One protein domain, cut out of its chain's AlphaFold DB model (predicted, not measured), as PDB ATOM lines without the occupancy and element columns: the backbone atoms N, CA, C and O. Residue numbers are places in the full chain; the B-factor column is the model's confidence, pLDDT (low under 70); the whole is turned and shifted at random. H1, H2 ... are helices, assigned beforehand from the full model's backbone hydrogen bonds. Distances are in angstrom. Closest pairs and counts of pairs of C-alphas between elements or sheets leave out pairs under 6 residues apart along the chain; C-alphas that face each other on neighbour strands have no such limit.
ATOM      1  N   ALA A   4     137.066  96.654 142.879       51.47
ATOM      2  CA  ALA A   4     135.720  96.338 142.406       51.47
ATOM      3  C   ALA A   4     134.930  97.560 141.891       51.47
ATOM      4  O   ALA A   4     134.162  97.417 140.944       51.47
ATOM      5  N   GLN A   5     135.127  98.753 142.467       49.50
ATOM      6  CA  GLN A   5     134.405  99.964 142.046       49.50
ATOM      7  C   GLN A   5     134.889 100.452 140.670       49.50
ATOM      8  O   GLN A   5     134.085 100.763 139.803       49.50
ATOM      9  N   PHE A   6     136.208 100.436 140.441       48.31
ATOM     10  CA  PHE A   6     136.804 100.837 139.159       48.31
ATOM     11  C   PHE A   6     136.378  99.906 138.008       48.31
ATOM     12  O   PHE A   6     136.084 100.371 136.914       48.31
ATOM     13  N   SER A   7     136.280  98.597 138.278       55.03
ATOM     14  CA  SER A   7     135.842  97.585 137.305       55.03
ATOM     15  C   SER A   7     134.360  97.680 136.937       55.03
ATOM     16  O   SER A   7     134.004  97.354 135.811       55.03
ATOM     17  N   LYS A   8     133.481  98.090 137.859       60.38
ATOM     18  CA  LYS A   8     132.042  98.215 137.568       60.38
ATOM     19  C   LYS A   8     131.731  99.416 136.672       60.38
ATOM     20  O   LYS A   8     130.855  99.321 135.815       60.38
ATOM     21  N   ASN A   9     132.454 100.519 136.851       68.69
ATOM     22  CA  ASN A   9     132.185 101.770 136.140       68.69
ATOM     23  C   ASN A   9     132.640 101.702 134.670       68.69
ATOM     24  O   ASN A   9     131.973 102.252 133.794       68.69
ATOM     25  N   SER A  10     133.717 100.961 134.375       79.94
ATOM     26  CA  SER A  10     134.204 100.781 133.000       79.94
ATOM     27  C   SER A  10     133.214 100.031 132.109       79.94
ATOM     28  O   SER A  10     133.059 100.377 130.939       79.94
ATOM     29  N   ASP A  11     132.501  99.041 132.651       92.81
ATOM     30  CA  ASP A  11     131.546  98.244 131.874       92.81
ATOM     31  C   ASP A  11     130.331  99.074 131.440       92.81
ATOM     32  O   ASP A  11     129.850  98.942 130.311       92.81
ATOM     33  N   GLN A  12     129.832  99.947 132.320       95.69
ATOM     34  CA  GLN A  12     128.706 100.824 131.997       95.69
ATOM     35  C   GLN A  12     129.121 101.943 131.036       95.69
ATOM     36  O   GLN A  12     128.408 102.209 130.066       95.69
ATOM     37  N   ALA A  13     130.312 102.521 131.224       96.50
ATOM     38  CA  ALA A  13     130.883 103.479 130.282       96.50
ATOM     39  C   ALA A  13     131.064 102.868 128.879       96.50
ATOM     40  O   ALA A  13     130.744 103.510 127.879       96.50
ATOM     41  N   GLU A  14     131.495 101.605 128.786       97.19
ATOM     42  CA  GLU A  14     131.616 100.883 127.516       97.19
ATOM     43  C   GLU A  14     130.247 100.639 126.857       97.19
ATOM     44  O   GLU A  14     130.099 100.815 125.645       97.19
ATOM     45  N   LYS A  15     129.213 100.276 127.631       97.62
ATOM     46  CA  LYS A  15     127.836 100.149 127.114       97.62
ATOM     47  C   LYS A  15     127.303 101.482 126.595       97.62
ATOM     48  O   LYS A  15     126.752 101.521 125.497       97.62
ATOM     49  N   ALA A  16     127.503 102.568 127.340       97.94
ATOM     50  CA  ALA A  16     127.111 103.904 126.909       97.94
ATOM     51  C   ALA A  16     127.859 104.307 125.630       97.94
ATOM     52  O   ALA A  16     127.248 104.769 124.670       97.94
ATOM     53  N   ALA A  17     129.165 104.053 125.550       97.88
ATOM     54  CA  ALA A  17     129.930 104.349 124.347       97.88
ATOM     55  C   ALA A  17     129.438 103.542 123.131       97.88
ATOM     56  O   ALA A  17     129.308 104.102 122.046       97.88
ATOM     57  N   LYS A  18     129.079 102.264 123.306       98.12
ATOM     58  CA  LYS A  18     128.450 101.453 122.248       98.12
ATOM     59  C   LYS A  18     127.084 102.004 121.838       98.12
ATOM     60  O   LYS A  18     126.817 102.103 120.644       98.12
ATOM     61  N   ARG A  19     126.242 102.415 122.791       98.06
ATOM     62  CA  ARG A  19     124.942 103.048 122.506       98.06
ATOM     63  C   ARG A  19     125.106 104.373 121.753       98.06
ATOM     64  O   ARG A  19     124.406 104.622 120.778       98.06
ATOM     65  N   PHE A  20     126.076 105.206 122.125       98.31
ATOM     66  CA  PHE A  20     126.409 106.414 121.362       98.31
ATOM     67  C   PHE A  20     126.709 106.087 119.894       98.31
ATOM     68  O   PHE A  20     126.275 106.789 118.985       98.31
ATOM     69  N   GLU A  21     127.421 104.992 119.641       97.75
ATOM     70  CA  GLU A  21     127.737 104.555 118.289       97.75
ATOM     71  C   GLU A  21     126.541 103.956 117.534       97.75
ATOM     72  O   GLU A  21     126.580 103.900 116.306       97.75
ATOM     73  N   THR A  22     125.471 103.529 118.201       97.88
ATOM     74  CA  THR A  22     124.231 103.173 117.495       97.88
ATOM     75  C   THR A  22     123.425 104.413 117.116       97.88
ATOM     76  O   THR A  22     122.774 104.413 116.078       97.88
ATOM     77  N   ILE A  23     123.508 105.480 117.917       97.44
ATOM     78  CA  ILE A  23     122.779 106.741 117.702       97.44
ATOM     79  C   ILE A  23     123.482 107.624 116.664       97.44
ATOM     80  O   ILE A  23     122.851 108.170 115.762       97.44
ATOM     81  N   VAL A  24     124.803 107.779 116.776       96.44
ATOM     82  CA  VAL A  24     125.585 108.684 115.926       96.44
ATOM     83  C   VAL A  24     126.245 107.890 114.804       96.44
ATOM     84  O   VAL A  24     127.145 107.091 115.079       96.44
ATOM     85  N   PRO A  25     125.902 108.114 113.524       95.19
ATOM     86  CA  PRO A  25     126.548 107.427 112.408       95.19
ATOM     87  C   PRO A  25     128.047 107.718 112.350       95.19
ATOM     88  O   PRO A  25     128.480 108.828 112.658       95.19
ATOM     89  N   LYS A  26     128.853 106.755 111.881       94.31
ATOM     90  CA  LYS A  26     130.321 106.896 111.784       94.31
ATOM     91  C   LYS A  26     130.758 108.174 111.049       94.31
ATOM     92  O   LYS A  26     131.719 108.807 111.470       94.31
ATOM     93  N   ALA A  27     130.025 108.581 110.009       95.62
ATOM     94  CA  ALA A  27     130.289 109.806 109.246       95.62
ATOM     95  C   ALA A  27     130.233 111.095 110.096       95.62
ATOM     96  O   ALA A  27     130.894 112.078 109.766       95.62
ATOM     97  N   ASN A  28     129.507 111.073 111.220       94.50
ATOM     98  CA  ASN A  28     129.293 112.222 112.101       94.50
ATOM     99  C   ASN A  28     130.176 112.191 113.364       94.50
ATOM    100  O   ASN A  28     130.081 113.079 114.204       94.50
ATOM    101  N   ARG A  29     131.072 111.204 113.501       92.69
ATOM    102  CA  ARG A  29     131.940 111.016 114.680       92.69
ATOM    103  C   ARG A  29     133.311 111.691 114.527       92.69
ATOM    104  O   ARG A  29     134.348 111.082 114.789       92.69
ATOM    105  N   LYS A  30     133.351 112.940 114.057       90.81
ATOM    106  CA  LYS A  30     134.622 113.661 113.850       90.81
ATOM    107  C   LYS A  30     135.368 113.833 115.180       90.81
ATOM    108  O   LYS A  30     134.806 114.359 116.132       90.81
ATOM    109  N   GLY A  31     136.624 113.384 115.239       88.38
ATOM    110  CA  GLY A  31     137.465 113.479 116.445       88.38
ATOM    111  C   GLY A  31     137.070 112.542 117.594       88.38
ATOM    112  O   GLY A  31     137.661 112.606 118.668       88.38
ATOM    113  N   TYR A  32     136.090 111.661 117.384       93.75
ATOM    114  CA  TYR A  32     135.673 110.677 118.376       93.75
ATOM    115  C   TYR A  32     136.638 109.490 118.413       93.75
ATOM    116  O   TYR A  32     136.939 108.884 117.383       93.75
ATOM    117  N   ALA A  33     137.032 109.101 119.621       95.81
ATOM    118  CA  ALA A  33     137.624 107.803 119.900       95.81
ATOM    119  C   ALA A  33     136.881 107.187 121.087       95.81
ATOM    120  O   ALA A  33     136.726 107.848 122.115       95.81
ATOM    121  N   ARG A  34     136.446 105.924 120.960       95.94
ATOM    122  CA  ARG A  34     135.681 105.229 122.011       95.94
ATOM    123  C   ARG A  34     136.387 105.297 123.361       95.94
ATOM    124  O   ARG A  34     135.756 105.634 124.354       95.94
ATOM    125  N   ILE A  35     137.697 105.052 123.365       95.81
ATOM    126  CA  ILE A  35     138.514 105.074 124.579       95.81
ATOM    127  C   ILE A  35     138.442 106.418 125.313       95.81
ATOM    128  O   ILE A  35     138.324 106.425 126.531       95.81
ATOM    129  N   ASN A  36     138.412 107.545 124.593       95.81
ATOM    130  CA  ASN A  36     138.310 108.867 125.216       95.81
ATOM    131  C   ASN A  36     136.958 109.036 125.909       95.81
ATOM    132  O   ASN A  36     136.919 109.452 127.059       95.81
ATOM    133  N   LEU A  37     135.863 108.651 125.243       96.75
ATOM    134  CA  LEU A  37     134.531 108.721 125.846       96.75
ATOM    135  C   LEU A  37     134.428 107.808 127.074       96.75
ATOM    136  O   LEU A  37     133.909 108.227 128.100       96.75
ATOM    137  N   VAL A  38     134.949 106.582 126.996       97.25
ATOM    138  CA  VAL A  38     134.950 105.645 128.132       97.25
ATOM    139  C   VAL A  38     135.738 106.214 129.314       97.25
ATOM    140  O   VAL A  38     135.267 106.148 130.449       97.25
ATOM    141  N   MET A  39     136.906 106.809 129.063       95.12
ATOM    142  CA  MET A  39     137.724 107.435 130.104       95.12
ATOM    143  C   MET A  39     137.044 108.665 130.716       95.12
ATOM    144  O   MET A  39     136.995 108.767 131.940       95.12
ATOM    145  N   ASP A  40     136.484 109.553 129.889       97.06
ATOM    146  CA  ASP A  40     135.769 110.751 130.338       97.06
ATOM    147  C   ASP A  40     134.557 110.355 131.210       97.06
ATOM    148  O   ASP A  40     134.384 110.861 132.319       97.06
ATOM    149  N   LEU A  41     133.764 109.372 130.770       97.25
ATOM    150  CA  LEU A  41     132.627 108.841 131.526       97.25
ATOM    151  C   LEU A  41     133.041 108.172 132.845       97.25
ATOM    152  O   LEU A  41     132.406 108.387 133.874       97.25
ATOM    153  N   THR A  42     134.121 107.391 132.837       95.88
ATOM    154  CA  THR A  42     134.635 106.747 134.057       95.88
ATOM    155  C   THR A  42     135.139 107.785 135.064       95.88
ATOM    156  O   THR A  42     134.944 107.622 136.266       95.88
ATOM    157  N   ALA A  43     135.764 108.869 134.592       95.12
ATOM    158  CA  ALA A  43     136.223 109.970 135.438       95.12
ATOM    159  C   ALA A  43     135.065 110.818 135.996       95.12
ATOM    160  O   ALA A  43     135.182 111.369 137.090       95.12
ATOM    161  N   ALA A  44     133.948 110.904 135.272       95.56
ATOM    162  CA  ALA A  44     132.741 111.613 135.683       95.56
ATOM    163  C   ALA A  44     131.914 110.884 136.759       95.56
ATOM    164  O   ALA A  44     131.102 111.522 137.425       95.56
ATOM    165  N   ASP A  45     132.105 109.578 136.947       94.75
ATOM    166  CA  ASP A  45     131.205 108.735 137.739       94.75
ATOM    167  C   ASP A  45     131.633 108.564 139.203       94.75
ATOM    168  O   ASP A  45     132.237 107.559 139.574       94.75
ATOM    169  N   GLY A  46     131.289 109.534 140.057       91.69
ATOM    170  CA  GLY A  46     131.410 109.379 141.517       91.69
ATOM    171  C   GLY A  46     132.845 109.437 142.038       91.69
ATOM    172  O   GLY A  46     133.142 109.002 143.154       91.69
ATOM    173  N   VAL A  47     133.756 109.942 141.209       90.62
ATOM    174  CA  VAL A  47     135.198 109.989 141.451       90.62
ATOM    175  C   VAL A  47     135.724 111.386 141.150       90.62
ATOM    176  O   VAL A  47     135.005 112.216 140.602       90.62
ATOM    177  N   ASN A  48     136.953 111.696 141.569       92.75
ATOM    178  CA  ASN A  48     137.561 113.029 141.412       92.75
ATOM    179  C   ASN A  48     136.731 114.180 142.037       92.75
ATOM    180  O   ASN A  48     136.951 115.353 141.760       92.75
ATOM    181  N   GLY A  49     135.784 113.868 142.929       91.19
ATOM    182  CA  GLY A  49     134.859 114.847 143.511       91.19
ATOM    183  C   GLY A  49     133.616 115.132 142.659       91.19
ATOM    184  O   GLY A  49     132.923 116.105 142.941       91.19
ATOM    185  N   ASN A  50     133.336 114.312 141.644       93.81
ATOM    186  CA  ASN A  50     132.087 114.330 140.884       93.81
ATOM    187  C   ASN A  50     130.997 113.514 141.602       93.81
ATOM    188  O   ASN A  50     131.294 112.604 142.379       93.81
ATOM    189  N   ALA A  51     129.728 113.815 141.319       93.00
ATOM    190  CA  ALA A  51     128.613 112.969 141.738       93.00
ATOM    191  C   ALA A  51     128.625 111.634 140.970       93.00
ATOM    192  O   ALA A  51     129.082 111.573 139.832       93.00
ATOM    193  N   ALA A  52     128.127 110.565 141.593       94.19
ATOM    194  CA  ALA A  52     127.973 109.274 140.922       94.19
ATOM    195  C   ALA A  52     126.893 109.349 139.837       94.19
ATOM    196  O   ALA A  52     125.873 110.018 140.023       94.19
ATOM    197  N   LEU A  53     127.112 108.664 138.718       95.62
ATOM    198  CA  LEU A  53     126.139 108.545 137.643       95.62
ATOM    199  C   LEU A  53     125.110 107.464 137.979       95.62
ATOM    200  O   LEU A  53     125.409 106.405 138.529       95.62
ATOM    201  N   ASP A  54     123.870 107.744 137.614       96.19
ATOM    202  CA  ASP A  54     122.759 106.809 137.654       96.19
ATOM    203  C   ASP A  54     122.729 106.044 136.327       96.19
ATOM    204  O   ASP A  54     122.017 106.409 135.389       96.19
ATOM    205  N   TRP A  55     123.595 105.032 136.214       95.69
ATOM    206  CA  TRP A  55     123.803 104.291 134.967       95.69
ATOM    207  C   TRP A  55     122.534 103.645 134.423       95.69
ATOM    208  O   TRP A  55     122.347 103.639 133.208       95.69
ATOM    209  N   ASP A  56     121.669 103.132 135.298       95.62
ATOM    210  CA  ASP A  56     120.430 102.479 134.882       95.62
ATOM    211  C   ASP A  56     119.498 103.499 134.215       95.62
ATOM    212  O   ASP A  56     119.038 103.274 133.095       95.62
ATOM    213  N   ARG A  57     119.305 104.678 134.829       97.19
ATOM    214  CA  ARG A  57     118.489 105.748 134.231       97.19
ATOM    215  C   ARG A  57     119.143 106.392 133.012       97.19
ATOM    216  O   ARG A  57     118.436 106.745 132.073       97.19
ATOM    217  N   LEU A  58     120.467 106.541 133.000       97.75
ATOM    218  CA  LEU A  58     121.190 107.079 131.848       97.75
ATOM    219  C   LEU A  58     121.058 106.151 130.633       97.75
ATOM    220  O   LEU A  58     120.770 106.619 129.535       97.75
ATOM    221  N   LEU A  59     121.254 104.842 130.814       97.50
ATOM    222  CA  LEU A  59     121.186 103.869 129.720       97.50
ATOM    223  C   LEU A  59     119.760 103.646 129.202       97.50
ATOM    224  O   LEU A  59     119.632 103.293 128.030       97.50
ATOM    225  N   ASP A  60     118.731 103.895 130.015       98.00
ATOM    226  CA  ASP A  60     117.311 103.813 129.634       98.00
ATOM    227  C   ASP A  60     116.741 105.133 129.067       98.00
ATOM    228  O   ASP A  60     115.695 105.142 128.423       98.00
ATOM    229  N   ALA A  61     117.434 106.263 129.255       98.19
ATOM    230  CA  ALA A  61     116.980 107.577 128.792       98.19
ATOM    231  C   ALA A  61     116.728 107.625 127.277       98.19
ATOM    232  O   ALA A  61     117.409 106.935 126.521       98.19
ATOM    233  N   ASP A  62     115.843 108.511 126.805       98.50
ATOM    234  CA  ASP A  62     115.727 108.804 125.370       98.50
ATOM    235  C   ASP A  62     117.044 109.350 124.781       98.50
ATOM    236  O   ASP A  62     117.934 109.817 125.499       98.50
ATOM    237  N   ASP A  63     117.176 109.295 123.455       98.56
ATOM    238  CA  ASP A  63     118.420 109.659 122.772       98.56
ATOM    239  C   ASP A  63     118.835 111.114 123.012       98.56
ATOM    240  O   ASP A  63     120.029 111.397 123.086       98.56
ATOM    241  N   PHE A  64     117.891 112.041 123.178       98.06
ATOM    242  CA  PHE A  64     118.226 113.441 123.426       98.06
ATOM    243  C   PHE A  64     118.865 113.616 124.805       98.06
ATOM    244  O   PHE A  64     119.937 114.215 124.929       98.06
ATOM    245  N   ASN A  65     118.232 113.070 125.841       98.31
ATOM    246  CA  ASN A  65     118.724 113.150 127.211       98.31
ATOM    247  C   ASN A  65     120.028 112.362 127.403       98.31
ATOM    248  O   ASN A  65     120.949 112.851 128.058       98.31
ATOM    249  N   PHE A  66     120.140 111.188 126.781       98.62
ATOM    250  CA  PHE A  66     121.368 110.398 126.768       98.62
ATOM    251  C   PHE A  66     122.533 111.171 126.129       98.62
ATOM    252  O   PHE A  66     123.610 111.308 126.715       98.62
ATOM    253  N   MET A  67     122.313 111.738 124.939       98.12
ATOM    254  CA  MET A  67     123.341 112.482 124.205       98.12
ATOM    255  C   MET A  67     123.728 113.796 124.890       98.12
ATOM    256  O   MET A  67     124.897 114.185 124.822       98.12
ATOM    257  N   HIS A  68     122.785 114.464 125.564       97.88
ATOM    258  CA  HIS A  68     123.059 115.650 126.377       97.88
ATOM    259  C   HIS A  68     124.123 115.360 127.439       97.88
ATOM    260  O   HIS A  68     125.110 116.090 127.531       97.88
ATOM    261  N   ASP A  69     123.949 114.287 128.212       98.25
ATOM    262  CA  ASP A  69     124.869 113.964 129.300       98.25
ATOM    263  C   ASP A  69     126.233 113.502 128.780       98.25
ATOM    264  O   ASP A  69     127.252 114.031 129.220       98.25
ATOM    265  N   LEU A  70     126.284 112.607 127.787       98.00
ATOM    266  CA  LEU A  70     127.557 112.161 127.198       98.00
ATOM    267  C   LEU A  70     128.348 113.320 126.573       98.00
ATOM    268  O   LEU A  70     129.558 113.453 126.786       98.00
ATOM    269  N   GLY A  71     127.664 114.161 125.791       96.81
ATOM    270  CA  GLY A  71     128.269 115.316 125.134       96.81
ATOM    271  C   GLY A  71     128.713 116.376 126.138       96.81
ATOM    272  O   GLY A  71     129.812 116.915 126.019       96.81
ATOM    273  N   GLY A  72     127.888 116.638 127.154       97.75
ATOM    274  CA  GLY A  72     128.208 117.563 128.231       97.75
ATOM    275  C   GLY A  72     129.409 117.101 129.057       97.75
ATOM    276  O   GLY A  72     130.346 117.876 129.226       97.75
ATOM    277  N   ILE A  73     129.456 115.829 129.471       98.00
ATOM    278  CA  ILE A  73     130.609 115.253 130.184       98.00
ATOM    279  C   ILE A  73     131.882 115.423 129.352       98.00
ATOM    280  O   ILE A  73     132.845 116.022 129.823       98.00
ATOM    281  N   SER A  74     131.866 114.981 128.092       97.00
ATOM    282  CA  SER A  74     133.044 115.053 127.213       97.00
ATOM    283  C   SER A  74     133.526 116.492 126.979       97.00
ATOM    284  O   SER A  74     134.714 116.727 126.771       97.00
ATOM    285  N   ARG A  75     132.608 117.468 126.984       96.88
ATOM    286  CA  ARG A  75     132.910 118.891 126.772       96.88
ATOM    287  C   ARG A  75     133.430 119.586 128.028       96.88
ATOM    288  O   ARG A  75     134.224 120.515 127.909       96.88
ATOM    289  N   HIS A  76     132.928 119.199 129.196       98.12
ATOM    290  CA  HIS A  76     133.138 119.922 130.450       98.12
ATOM    291  C   HIS A  76     134.106 119.233 131.412       98.12
ATOM    292  O   HIS A  76     134.429 119.817 132.448       98.12
ATOM    293  N   ILE A  77     134.578 118.026 131.097       97.50
ATOM    294  CA  ILE A  77     135.597 117.359 131.900       97.50
ATOM    295  C   ILE A  77     136.971 117.998 131.686       97.50
ATOM    296  O   ILE A  77     137.459 118.144 130.564       97.50
ATOM    297  N   ASP A  78     137.624 118.360 132.785       97.69
ATOM    298  CA  ASP A  78     139.044 118.673 132.778       97.69
ATOM    299  C   ASP A  78     139.830 117.362 132.826       97.69
ATOM    300  O   ASP A  78     139.855 116.677 133.844       97.69
ATOM    301  N   ARG A  79     140.493 116.998 131.725       95.38
ATOM    302  CA  ARG A  79     141.242 115.737 131.624       95.38
ATOM    303  C   ARG A  79     142.518 115.691 132.466       95.38
ATOM    304  O   ARG A  79     143.035 114.599 132.679       95.38
ATOM    305  N   ALA A  80     143.023 116.824 132.957       96.88
ATOM    306  CA  ALA A  80     144.155 116.831 133.882       96.88
ATOM    307  C   ALA A  80     143.727 116.432 135.304       96.88
ATOM    308  O   ALA A  80     144.508 115.826 136.035       96.88
ATOM    309  N   THR A  81     142.488 116.750 135.691       96.12
ATOM    310  CA  THR A  81     141.974 116.520 137.053       96.12
ATOM    311  C   THR A  81     140.870 115.466 137.134       96.12
ATOM    312  O   THR A  81     140.568 114.969 138.217       96.12
ATOM    313  N   GLY A  82     140.247 115.124 136.008       95.06
ATOM    314  CA  GLY A  82     139.070 114.264 135.916       95.06
ATOM    315  C   GLY A  82     137.795 114.880 136.503       95.06
ATOM    316  O   GLY A  82     136.842 114.148 136.761       95.06
ATOM    317  N   ARG A  83     137.766 116.194 136.763       97.06
ATOM    318  CA  ARG A  83     136.625 116.898 137.374       97.06
ATOM    319  C   ARG A  83     135.718 117.492 136.305       97.06
ATOM    320  O   ARG A  83     136.204 118.065 135.332       97.06
ATOM    321  N   ILE A  84     134.407 117.396 136.505       97.25
ATOM    322  CA  ILE A  84     133.433 118.119 135.686       97.25
ATOM    323  C   ILE A  84     133.424 119.586 136.130       97.25
ATOM    324  O   ILE A  84     133.233 119.891 137.307       97.25
ATOM    325  N   GLY A  85     133.642 120.494 135.179       95.62
ATOM    326  CA  GLY A  85     133.661 121.936 135.409       95.62
ATOM    327  C   GLY A  85     132.569 122.698 134.656       95.62
ATOM    328  O   GLY A  85     131.602 122.139 134.141       95.62
TER     329      GLY A  85
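Overview. This is residues 4 to 85 of the 98 residues of an uncharacterized protein of Devosia epidermidihirudinis (UniProt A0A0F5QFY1). Four helices are set in a loose ring: the long helix H1 makes one side, H2 crosses it on one flank, the short H3 is near it on the other, and H4 completes the ring opposite H1. H1 runs most of the length of the domain, and after H4 the last residues fold back in a small turn, where residues 77 to 78 pair antiparallel with residues 83 to 84. The printed part has 82 residues with four named helices, in the order H1, H2, H3, H4, and no named strand; the class is all helix, with 51 residues in the named helices. The whole is compact and rounded, with a radius of gyration of the C-alphas of 12.0 A and spans of 34 by 26 by 20 A.

Arrangement. The longest helix, H1, residues 4 to 23, touches H2, residues 34 to 44, with its residues 9 to 17 alone. Their closest C-alphas, those of Ala 13 and Val 38, are 5.1 A apart, and they run opposite ways at a steep tilt of 51 degrees. H3, residues 55 to 60, is close to H1 but not clearly touching it, the closest C-alphas being those of Ala 16 and Leu 59 at 6.6 A; the two run the same way at a shallow tilt of 19 degrees. H4, residues 63 to 76, touches H2 with residues 70 to 74 alone, about perpendicular at 80 degrees; the closest C-alphas are those of Asp 40 and Ser 74, 6.0 A apart. H4 is close to H3 but not clearly touching it, with C-alphas 58 and 66 the closest at 6.1 A. H1 and H4 are also close but not clearly touching, with C-alphas 23 and 63 the closest at 7.3 A. H2 and H3 are apart. In H2, H3 and H4 every O i to N i+4 pair is within hydrogen-bond range; in H1 13 of 16 are.

Along the chain. H1 begins at C-alpha 4 at (135.720, 96.338, 142.406) and is 29.8 A long from first to last C-alpha. H2 is 15.4 A long and begins at C-alpha 34 at (135.681, 105.229, 122.011). H3 has six residues, Trp 55 to Asp 60, and measures 8.4 A. H4 is 19.5 A long and ends at C-alpha 76 at (133.138, 119.922, 130.450).

Size, cuts and confidence. The two C-alphas farthest apart are those of Ala 4 and Ala 27, at 36.2 A. The printed part has no cut. The links H1 to H2 and H2 to H3 are short, with 10 residues each, and the link H3 to H4 is tight, with 2 residues. The mean pLDDT of the printed part is 93.0; residues 4 to 9, within H1, are under 70.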